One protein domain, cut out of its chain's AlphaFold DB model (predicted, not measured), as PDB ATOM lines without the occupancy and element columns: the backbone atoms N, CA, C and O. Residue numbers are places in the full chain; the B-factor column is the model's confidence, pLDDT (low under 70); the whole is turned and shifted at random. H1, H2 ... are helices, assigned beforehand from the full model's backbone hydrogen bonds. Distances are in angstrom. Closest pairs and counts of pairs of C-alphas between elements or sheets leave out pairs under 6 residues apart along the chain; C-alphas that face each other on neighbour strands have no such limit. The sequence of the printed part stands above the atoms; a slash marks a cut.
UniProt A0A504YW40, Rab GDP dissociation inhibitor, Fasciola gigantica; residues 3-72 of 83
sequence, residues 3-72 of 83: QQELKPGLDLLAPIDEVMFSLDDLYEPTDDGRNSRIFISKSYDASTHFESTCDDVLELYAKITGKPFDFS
ATOM      1  N   GLN A   3     285.169 286.127 321.097       90.94
ATOM      2  CA  GLN A   3     285.288 284.712 321.461       90.94
ATOM      3  C   GLN A   3     284.500 284.335 322.729       90.94
ATOM      4  O   GLN A   3     284.074 283.194 322.877       90.94
ATOM      5  N   GLN A   4     284.296 285.274 323.659       93.31
ATOM      6  CA  GLN A   4     283.554 285.022 324.901       93.31
ATOM      7  C   GLN A   4     282.051 284.857 324.650       93.31
ATOM      8  O   GLN A   4     281.380 284.179 325.424       93.31
ATOM      9  N   GLU A   5     281.534 285.436 323.567       96.06
ATOM     10  CA  GLU A   5     280.126 285.332 323.175       96.06
ATOM     11  C   GLU A   5     279.779 283.908 322.709       96.06
ATOM     12  O   GLU A   5     278.651 283.456 322.883       96.06
ATOM     13  N   LEU A   6     280.774 283.158 322.218       94.88
ATOM     14  CA  LEU A   6     280.631 281.772 321.757       94.88
ATOM     15  C   LEU A   6     280.640 280.742 322.896       94.88
ATOM     16  O   LEU A   6     280.340 279.568 322.664       94.88
ATOM     17  N   LYS A   7     280.970 281.153 324.131       94.31
ATOM     18  CA  LYS A   7     281.147 280.240 325.272       94.31
ATOM     19  C   LYS A   7     279.956 279.288 325.484       94.31
ATOM     20  O   LYS A   7     280.212 278.094 325.626       94.31
ATOM     21  N   PRO A   8     278.684 279.742 325.467       96.88
ATOM     22  CA  PRO A   8     277.553 278.842 325.691       96.88
ATOM     23  C   PRO A   8     277.464 277.712 324.658       96.88
ATOM     24  O   PRO A   8     277.087 276.602 325.014       96.88
ATOM     25  N   GLY A   9     277.830 277.974 323.399       95.06
ATOM     26  CA  GLY A   9     277.856 276.956 322.347       95.06
ATOM     27  C   GLY A   9     279.045 276.006 322.483       95.06
ATOM     28  O   GLY A   9     278.880 274.798 322.353       95.06
ATOM     29  N   LEU A  10     280.231 276.533 322.805       96.25
ATOM     30  CA  LEU A  10     281.438 275.722 323.007       96.25
ATOM     31  C   LEU A  10     281.304 274.767 324.200       96.25
ATOM     32  O   LEU A  10     281.750 273.626 324.120       96.25
ATOM     33  N   ASP A  11     280.643 275.202 325.278       96.25
ATOM     34  CA  ASP A  11     280.386 274.359 326.451       96.25
ATOM     35  C   ASP A  11     279.547 273.112 326.093       96.25
ATOM     36  O   ASP A  11     279.718 272.064 326.717       96.25
ATOM     37  N   LEU A  12     278.677 273.191 325.075       97.81
ATOM     38  CA  LEU A  12     277.873 272.056 324.595       97.81
ATOM     39  C   LEU A  12     278.683 271.034 323.787       97.81
ATOM     40  O   LEU A  12     278.244 269.897 323.637       97.81
ATOM     41  N   LEU A  13     279.836 271.436 323.250       96.75
ATOM     42  CA  LEU A  13     280.670 270.617 322.366       96.75
ATOM     43  C   LEU A  13     281.853 269.964 323.100       96.75
ATOM     44  O   LEU A  13     282.664 269.290 322.472       96.75
ATOM     45  N   ALA A  14     281.977 270.161 324.416       93.31
ATOM     46  CA  ALA A  14     283.089 269.639 325.202       93.31
ATOM     47  C   ALA A  14     283.089 268.091 325.295       93.31
ATOM     48  O   ALA A  14     282.024 267.489 325.456       93.31
ATOM     49  N   PRO A  15     284.273 267.437 325.308       96.06
ATOM     50  CA  PRO A  15     285.615 268.015 325.175       96.06
ATOM     51  C   PRO A  15     285.975 268.352 323.715       96.06
ATOM     52  O   PRO A  15     285.626 267.609 322.805       96.06
ATOM     53  N   ILE A  16     286.707 269.452 323.508       96.62
ATOM     54  CA  ILE A  16     287.175 269.901 322.187       96.62
ATOM     55  C   ILE A  16     288.701 269.803 322.144       96.62
ATOM     56  O   ILE A  16     289.362 270.332 323.040       96.62
ATOM     57  N   ASP A  17     289.252 269.171 321.107       97.81
ATOM     58  CA  ASP A  17     290.704 269.047 320.924       97.81
ATOM     59  C   ASP A  17     291.351 270.381 320.510       97.81
ATOM     60  O   ASP A  17     292.370 270.785 321.069       97.81
ATOM     61  N   GLU A  18     290.742 271.090 319.554       97.00
ATOM     62  CA  GLU A  18     291.230 272.371 319.040       97.00
ATOM     63  C   GLU A  18     290.067 273.279 318.612       97.00
ATOM     64  O   GLU A  18     289.065 272.820 318.064       97.00
ATOM     65  N   VAL A  19     290.206 274.587 318.850       93.81
ATOM     66  CA  VAL A  19     289.263 275.614 318.385       93.81
ATOM     67  C   VAL A  19     290.017 276.614 317.518       93.81
ATOM     68  O   VAL A  19     291.010 277.194 317.957       93.81
ATOM     69  N   MET A  20     289.514 276.852 316.310       94.81
ATOM     70  CA  MET A  20     290.052 277.840 315.377       94.81
ATOM     71  C   MET A  20     289.072 279.007 315.255       94.81
ATOM     72  O   MET A  20     287.896 278.804 314.962       94.81
ATOM     73  N   PHE A  21     289.553 280.228 315.487       94.25
ATOM     74  CA  PHE A  21     288.744 281.443 315.393       94.25
ATOM     75  C   PHE A  21     289.103 282.224 314.126       94.25
ATOM     76  O   PHE A  21     290.279 282.500 313.897       94.25
ATOM     77  N   SER A  22     288.087 282.625 313.357       94.56
ATOM     78  CA  SER A  22     288.192 283.626 312.286       94.56
ATOM     79  C   SER A  22     287.295 284.812 312.615       94.56
ATOM     80  O   SER A  22     286.257 284.648 313.262       94.56
ATOM     81  N   LEU A  23     287.712 286.001 312.194       94.75
ATOM     82  CA  LEU A  23     286.902 287.209 312.236       94.75
ATOM     83  C   LEU A  23     287.059 287.905 310.892       94.75
ATOM     84  O   LEU A  23     288.171 288.276 310.519       94.75
ATOM     85  N   ASP A  24     285.939 288.085 310.207       95.75
ATOM     86  CA  ASP A  24     285.891 288.589 308.845       95.75
ATOM     87  C   ASP A  24     284.955 289.802 308.783       95.75
ATOM     88  O   ASP A  24     283.847 289.775 309.328       95.75
ATOM     89  N   ASP A  25     285.409 290.875 308.133       97.69
ATOM     90  CA  ASP A  25     284.582 292.053 307.871       97.69
ATOM     91  C   ASP A  25     283.615 291.766 306.713       97.69
ATOM     92  O   ASP A  25     284.002 291.213 305.681       97.69
ATOM     93  N   LEU A  26     282.354 292.179 306.865       98.19
ATOM     94  CA  LEU A  26     281.334 292.019 305.830       98.19
ATOM     95  C   LEU A  26     281.188 293.299 305.006       98.19
ATOM     96  O   LEU A  26     280.927 294.375 305.543       98.19
ATOM     97  N   TYR A  27     281.311 293.158 303.687       98.50
ATOM     98  CA  TYR A  27     281.178 294.243 302.716       98.50
ATOM     99  C   TYR A  27     279.969 294.055 301.798       98.50
ATOM    100  O   TYR A  27     279.601 292.934 301.436       98.50
ATOM    101  N   GLU A  28     279.423 295.185 301.349       97.94
ATOM    102  CA  GLU A  28     278.367 295.283 300.343       97.94
ATOM    103  C   GLU A  28     278.733 296.327 299.271       97.94
ATOM    104  O   GLU A  28     279.503 297.257 299.543       97.94
ATOM    105  N   PRO A  29     278.232 296.186 298.030       97.62
ATOM    106  CA  PRO A  29     278.553 297.113 296.954       97.62
ATOM    107  C   PRO A  29     277.922 298.492 297.186       97.62
ATOM    108  O   PRO A  29     276.732 298.613 297.459       97.62
ATOM    109  N   THR A  30     278.704 299.554 296.985       97.50
ATOM    110  CA  THR A  30     278.217 300.945 297.064       97.50
ATOM    111  C   THR A  30     277.605 301.456 295.754       97.50
ATOM    112  O   THR A  30     277.091 302.570 295.709       97.50
ATOM    113  N   ASP A  31     277.713 300.679 294.676       96.31
ATOM    114  CA  ASP A  31     277.193 300.967 293.334       96.31
ATOM    115  C   ASP A  31     276.381 299.762 292.833       96.31
ATOM    116  O   ASP A  31     276.728 298.611 293.100       96.31
ATOM    117  N   ASP A  32     275.299 300.012 292.094       93.44
ATOM    118  CA  ASP A  32     274.423 298.965 291.557       93.44
ATOM    119  C   ASP A  32     274.949 298.331 290.258       93.44
ATOM    120  O   ASP A  32     274.396 297.333 289.781       93.44
ATOM    121  N   GLY A  33     276.014 298.904 289.695       95.81
ATOM    122  CA  GLY A  33     276.724 298.385 288.535       95.81
ATOM    123  C   GLY A  33     276.089 298.722 287.188       95.81
ATOM    124  O   GLY A  33     276.684 298.428 286.152       95.81
ATOM    125  N   ARG A  34     274.910 299.359 287.137       92.88
ATOM    126  CA  ARG A  34     274.179 299.571 285.869       92.88
ATOM    127  C   ARG A  34     274.892 300.538 284.930       92.88
ATOM    128  O   ARG A  34     274.929 300.311 283.723       92.88
ATOM    129  N   ASN A  35     275.469 301.602 285.486       95.12
ATOM    130  CA  ASN A  35     276.212 302.604 284.719       95.12
ATOM    131  C   ASN A  35     277.690 302.223 284.570       95.12
ATOM    132  O   ASN A  35     278.247 302.304 283.475       95.12
ATOM    133  N   SER A  36     278.324 301.796 285.666       97.12
ATOM    134  CA  SER A  36     279.744 301.425 285.694       97.12
ATOM    135  C   SER A  36     280.029 300.124 284.940       97.12
ATOM    136  O   SER A  36     281.141 299.939 284.444       97.12
ATOM    137  N   ARG A  37     279.020 299.253 284.793       96.06
ATOM    138  CA  ARG A  37     279.122 297.877 284.277       96.06
ATOM    139  C   ARG A  37     280.047 296.998 285.124       96.06
ATOM    140  O   ARG A  37     280.639 296.051 284.611       96.06
ATOM    141  N   ILE A  38     280.165 297.320 286.412       97.94
ATOM    142  CA  ILE A  38     280.918 296.563 287.411       97.94
ATOM    143  C   ILE A  38     279.910 296.053 288.440       97.94
ATOM    144  O   ILE A  38     279.292 296.843 289.144       97.94
ATOM    145  N   PHE A  39     279.735 294.737 288.520       97.88
ATOM    146  CA  PHE A  39     278.760 294.102 289.407       97.88
ATOM    147  C   PHE A  39     279.506 293.296 290.469       97.88
ATOM    148  O   PHE A  39     280.251 292.378 290.132       97.88
ATOM    149  N   ILE A  40     279.341 293.673 291.738       98.25
ATOM    150  CA  ILE A  40     280.073 293.115 292.882       98.25
ATOM    151  C   ILE A  40     279.060 292.450 293.820       98.25
ATOM    152  O   ILE A  40     278.016 293.040 294.099       98.25
ATOM    153  N   SER A  41     279.360 291.234 294.276       98.31
ATOM    154  CA  SER A  41     278.536 290.496 295.240       98.31
ATOM    155  C   SER A  41     278.696 291.027 296.661       98.31
ATOM    156  O   SER A  41     279.694 291.673 296.993       98.31
ATOM    157  N   LYS A  42     277.729 290.711 297.521       98.38
ATOM    158  CA  LYS A  42     277.872 290.898 298.968       98.38
ATOM    159  C   LYS A  42     278.807 289.831 299.550       98.38
ATOM    160  O   LYS A  42     279.040 288.784 298.943       98.38
ATOM    161  N   SER A  43     279.365 290.111 300.724       98.50
ATOM    162  CA  SER A  43     280.085 289.103 301.515       98.50
ATOM    163  C   SER A  43     279.114 288.048 302.052       98.50
ATOM    164  O   SER A  43     277.936 288.343 302.249       98.50
ATOM    165  N   TYR A  44     279.602 286.833 302.314       98.00
ATOM    166  CA  TYR A  44     278.802 285.805 302.983       98.00
ATOM    167  C   TYR A  44     278.468 286.250 304.406       98.00
ATOM    168  O   TYR A  44     279.367 286.587 305.173       98.00
ATOM    169  N   ASP A  45     277.183 286.269 304.745       97.31
ATOM    170  CA  ASP A  45     276.736 286.616 306.089       97.31
ATOM    171  C   ASP A  45     276.911 285.442 307.073       97.31
ATOM    172  O   ASP A  45     277.404 284.366 306.735       97.31
ATOM    173  N   ALA A  46     276.516 285.660 308.328       96.94
ATOM    174  CA  ALA A  46     276.628 284.661 309.388       96.94
ATOM    175  C   ALA A  46     275.550 283.556 309.329       96.94
ATOM    176  O   ALA A  46     275.460 282.752 310.262       96.94
ATOM    177  N   SER A  47     274.693 283.525 308.299       97.38
ATOM    178  CA  SER A  47     273.699 282.460 308.150       97.38
ATOM    179  C   SER A  47     274.372 281.122 307.837       97.38
ATOM    180  O   SER A  47     275.425 281.037 307.210       97.38
ATOM    181  N   THR A  48     273.766 280.038 308.318       97.00
ATOM    182  CA  THR A  48     274.298 278.673 308.170       97.00
ATOM    183  C   THR A  48     273.673 277.920 306.993       97.00
ATOM    184  O   THR A  48     273.890 276.719 306.828       97.00
ATOM    185  N   HIS A  49     272.891 278.618 306.167       96.88
ATOM    186  CA  HIS A  49     272.217 278.116 304.975       96.88
ATOM    187  C   HIS A  49     272.350 279.127 303.827       96.88
ATOM    188  O   HIS A  49     272.702 280.278 304.033       96.88
ATOM    189  N   PHE A  50     272.079 278.707 302.592       97.94
ATOM    190  CA  PHE A  50     272.442 279.491 301.401       97.94
ATOM    191  C   PHE A  50     271.373 280.470 300.899       97.94
ATOM    192  O   PHE A  50     271.477 280.939 299.770       97.94
ATOM    193  N   GLU A  51     270.336 280.768 301.674       97.81
ATOM    194  CA  GLU A  51     269.200 281.557 301.177       97.81
ATOM    195  C   GLU A  51     269.615 282.975 300.761       97.81
ATOM    196  O   GLU A  51     269.451 283.331 299.595       97.81
ATOM    197  N   SER A  52     270.275 283.729 301.645       97.56
ATOM    198  CA  SER A  52     270.739 285.094 301.341       97.56
ATOM    199  C   SER A  52     271.769 285.133 300.209       97.56
ATOM    200  O   SER A  52     271.776 286.049 299.385       97.56
ATOM    201  N   THR A  53     272.607 284.099 300.114       98.19
ATOM    202  CA  THR A  53     273.541 283.921 298.995       98.19
ATOM    203  C   THR A  53     272.791 283.719 297.677       98.19
ATOM    204  O   THR A  53     273.145 284.328 296.668       98.19
ATOM    205  N   CYS A  54     271.760 282.867 297.659       98.00
ATOM    206  CA  CYS A  54     270.942 282.644 296.467       98.00
ATOM    207  C   CYS A  54     270.241 283.934 296.036       98.00
ATOM    208  O   CYS A  54     270.213 284.237 294.842       98.00
ATOM    209  N   ASP A  55     269.740 284.714 296.992       98.25
ATOM    210  CA  ASP A  55     269.116 286.006 296.718       98.25
ATOM    211  C   ASP A  55     270.099 286.986 296.063       98.25
ATOM    212  O   ASP A  55     269.759 287.598 295.047       98.25
ATOM    213  N   ASP A  56     271.338 287.083 296.562       98.38
ATOM    214  CA  ASP A  56     272.367 287.954 295.972       98.38
ATOM    215  C   ASP A  56     272.732 287.526 294.540       98.38
ATOM    216  O   ASP A  56     272.859 288.360 293.640       98.38
ATOM    217  N   VAL A  57     272.808 286.217 294.278       98.25
ATOM    218  CA  VAL A  57     273.035 285.678 292.926       98.25
ATOM    219  C   VAL A  57     271.902 286.066 291.969       98.25
ATOM    220  O   VAL A  57     272.164 286.486 290.838       98.25
ATOM    221  N   LEU A  58     270.642 285.942 292.398       98.12
ATOM    222  CA  LEU A  58     269.482 286.305 291.577       98.12
ATOM    223  C   LEU A  58     269.412 287.816 291.332       98.12
ATOM    224  O   LEU A  58     269.091 288.248 290.220       98.12
ATOM    225  N   GLU A  59     269.755 288.615 292.342       97.81
ATOM    226  CA  GLU A  59     269.847 290.070 292.244       97.81
ATOM    227  C   GLU A  59     270.912 290.488 291.219       97.81
ATOM    228  O   GLU A  59     270.632 291.277 290.307       97.81
ATOM    229  N   LEU A  60     272.118 289.920 291.314       98.00
ATOM    230  CA  LEU A  60     273.207 290.163 290.368       98.00
ATOM    231  C   LEU A  60     272.829 289.744 288.950       98.00
ATOM    232  O   LEU A  60     273.029 290.515 288.010       98.00
ATOM    233  N   TYR A  61     272.231 288.563 288.784       97.62
ATOM    234  CA  TYR A  61     271.749 288.112 287.482       97.62
ATOM    235  C   TYR A  61     270.773 289.125 286.871       97.62
ATOM    236  O   TYR A  61     270.893 289.476 285.692       97.62
ATOM    237  N   ALA A  62     269.829 289.637 287.664       97.25
ATOM    238  CA  ALA A  62     268.866 290.625 287.194       97.25
ATOM    239  C   ALA A  62     269.527 291.959 286.825       97.25
ATOM    240  O   ALA A  62     269.187 292.541 285.792       97.25
ATOM    241  N   LYS A  63     270.502 292.422 287.619       96.38
ATOM    242  CA  LYS A  63     271.291 293.633 287.337       96.38
ATOM    243  C   LYS A  63     272.095 293.512 286.039       96.38
ATOM    244  O   LYS A  63     272.082 294.439 285.234       96.38
ATOM    245  N   ILE A  64     272.735 292.364 285.817       96.75
ATOM    246  CA  ILE A  64     273.589 292.103 284.649       96.75
ATOM    247  C   ILE A  64     272.756 291.929 283.374       96.75
ATOM    248  O   ILE A  64     273.091 292.473 282.324       96.75
ATOM    249  N   THR A  65     271.677 291.148 283.446       95.56
ATOM    250  CA  THR A  65     270.909 290.742 282.256       95.56
ATOM    251  C   THR A  65     269.718 291.649 281.949       95.56
ATOM    252  O   THR A  65     269.112 291.530 280.882       95.56
ATOM    253  N   GLY A  66     269.361 292.540 282.878       95.94
ATOM    254  CA  GLY A  66     268.217 293.443 282.769       95.94
ATOM    255  C   GLY A  66     266.855 292.775 282.979       95.94
ATOM    256  O   GLY A  66     265.832 293.409 282.726       95.94
ATOM    257  N   LYS A  67     266.804 291.507 283.412       96.50
ATOM    258  CA  LYS A  67     265.552 290.777 283.669       96.50
ATOM    259  C   LYS A  67     265.707 289.739 284.790       96.50
ATOM    260  O   LYS A  67     266.799 289.201 284.949       96.50
ATOM    261  N   PRO A  68     264.632 289.397 285.524       97.06
ATOM    262  CA  PRO A  68     264.680 288.338 286.531       97.06
ATOM    263  C   PRO A  68     265.119 286.990 285.943       97.06
ATOM    264  O   PRO A  68     264.846 286.692 284.772       97.06
ATOM    265  N   PHE A  69     265.776 286.167 286.762       96.56
ATOM    266  CA  PHE A  69     266.065 284.785 286.391       96.56
ATOM    267  C   PHE A  69     264.760 283.999 286.245       96.56
ATOM    268  O   PHE A  69     263.867 284.082 287.086       96.56
ATOM    269  N   ASP A  70     264.648 283.237 285.161       95.19
ATOM    270  CA  ASP A  70     263.464 282.440 284.860       95.19
ATOM    271  C   ASP A  70     263.773 280.963 285.083       95.19
ATOM    272  O   ASP A  70     264.349 280.295 284.222       95.19
ATOM    273  N   PHE A  71     263.367 280.458 286.246       92.88
ATOM    274  CA  PHE A  71     263.602 279.075 286.654       92.88
ATOM    275  C   PHE A  71     262.943 278.044 285.736       92.88
ATOM    276  O   PHE A  71     263.427 276.918 285.656       92.88
ATOM    277  N   SER A  72     261.893 278.407 284.991       92.25
ATOM    278  CA  SER A  72     261.254 277.480 284.048       92.25
ATOM    279  C   SER A  72     262.168 277.097 282.879       92.25
ATOM    280  O   SER A  72     261.968 276.061 282.248       92.25
TER     281      SER A  72
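This is residues 3 to 72 of the 83 residues of the protein "Rab GDP dissociation inhibitor" of Fasciola gigantica (UniProt A0A504YW40). With little regular structure, this is a drawn-out chain: a short helix, H1, lies at one end, and a long link runs from it to the other end, turns round residues 31 to 38 and folds back, before H2 runs beside its returning part. Residues 4 to 9 and 11 to 18 stick out. The 70 printed residues include two named helices, H1 then H2, and no named strand; the class is all helix, with 21 residues in named elements. The whole is extended, with a radius of gyration of the C-alphas of 18.2 A and spans of 52 by 30 by 17 A.

Look first at H1, residues 7 to 12, then at H2, residues 51 to 65: they are apart. In H2 every O i to N i+4 pair is within hydrogen-bond range; in H1, 1 of 2.

Find C-alpha 7 at (281.147, 280.240, 325.272), where H1 begins; it is 8.8 A long. H2 runs 21.1 A from C-alpha 51 to C-alpha 65 at (270.909, 290.742, 282.256).

The C-alphas farthest apart, those of Pro 15 and Asn 35, are 54.1 A apart. The link from H1 to H2 is long, 38 residues. The printed part has no cut, and no printed residue is under 70 in pLDDT.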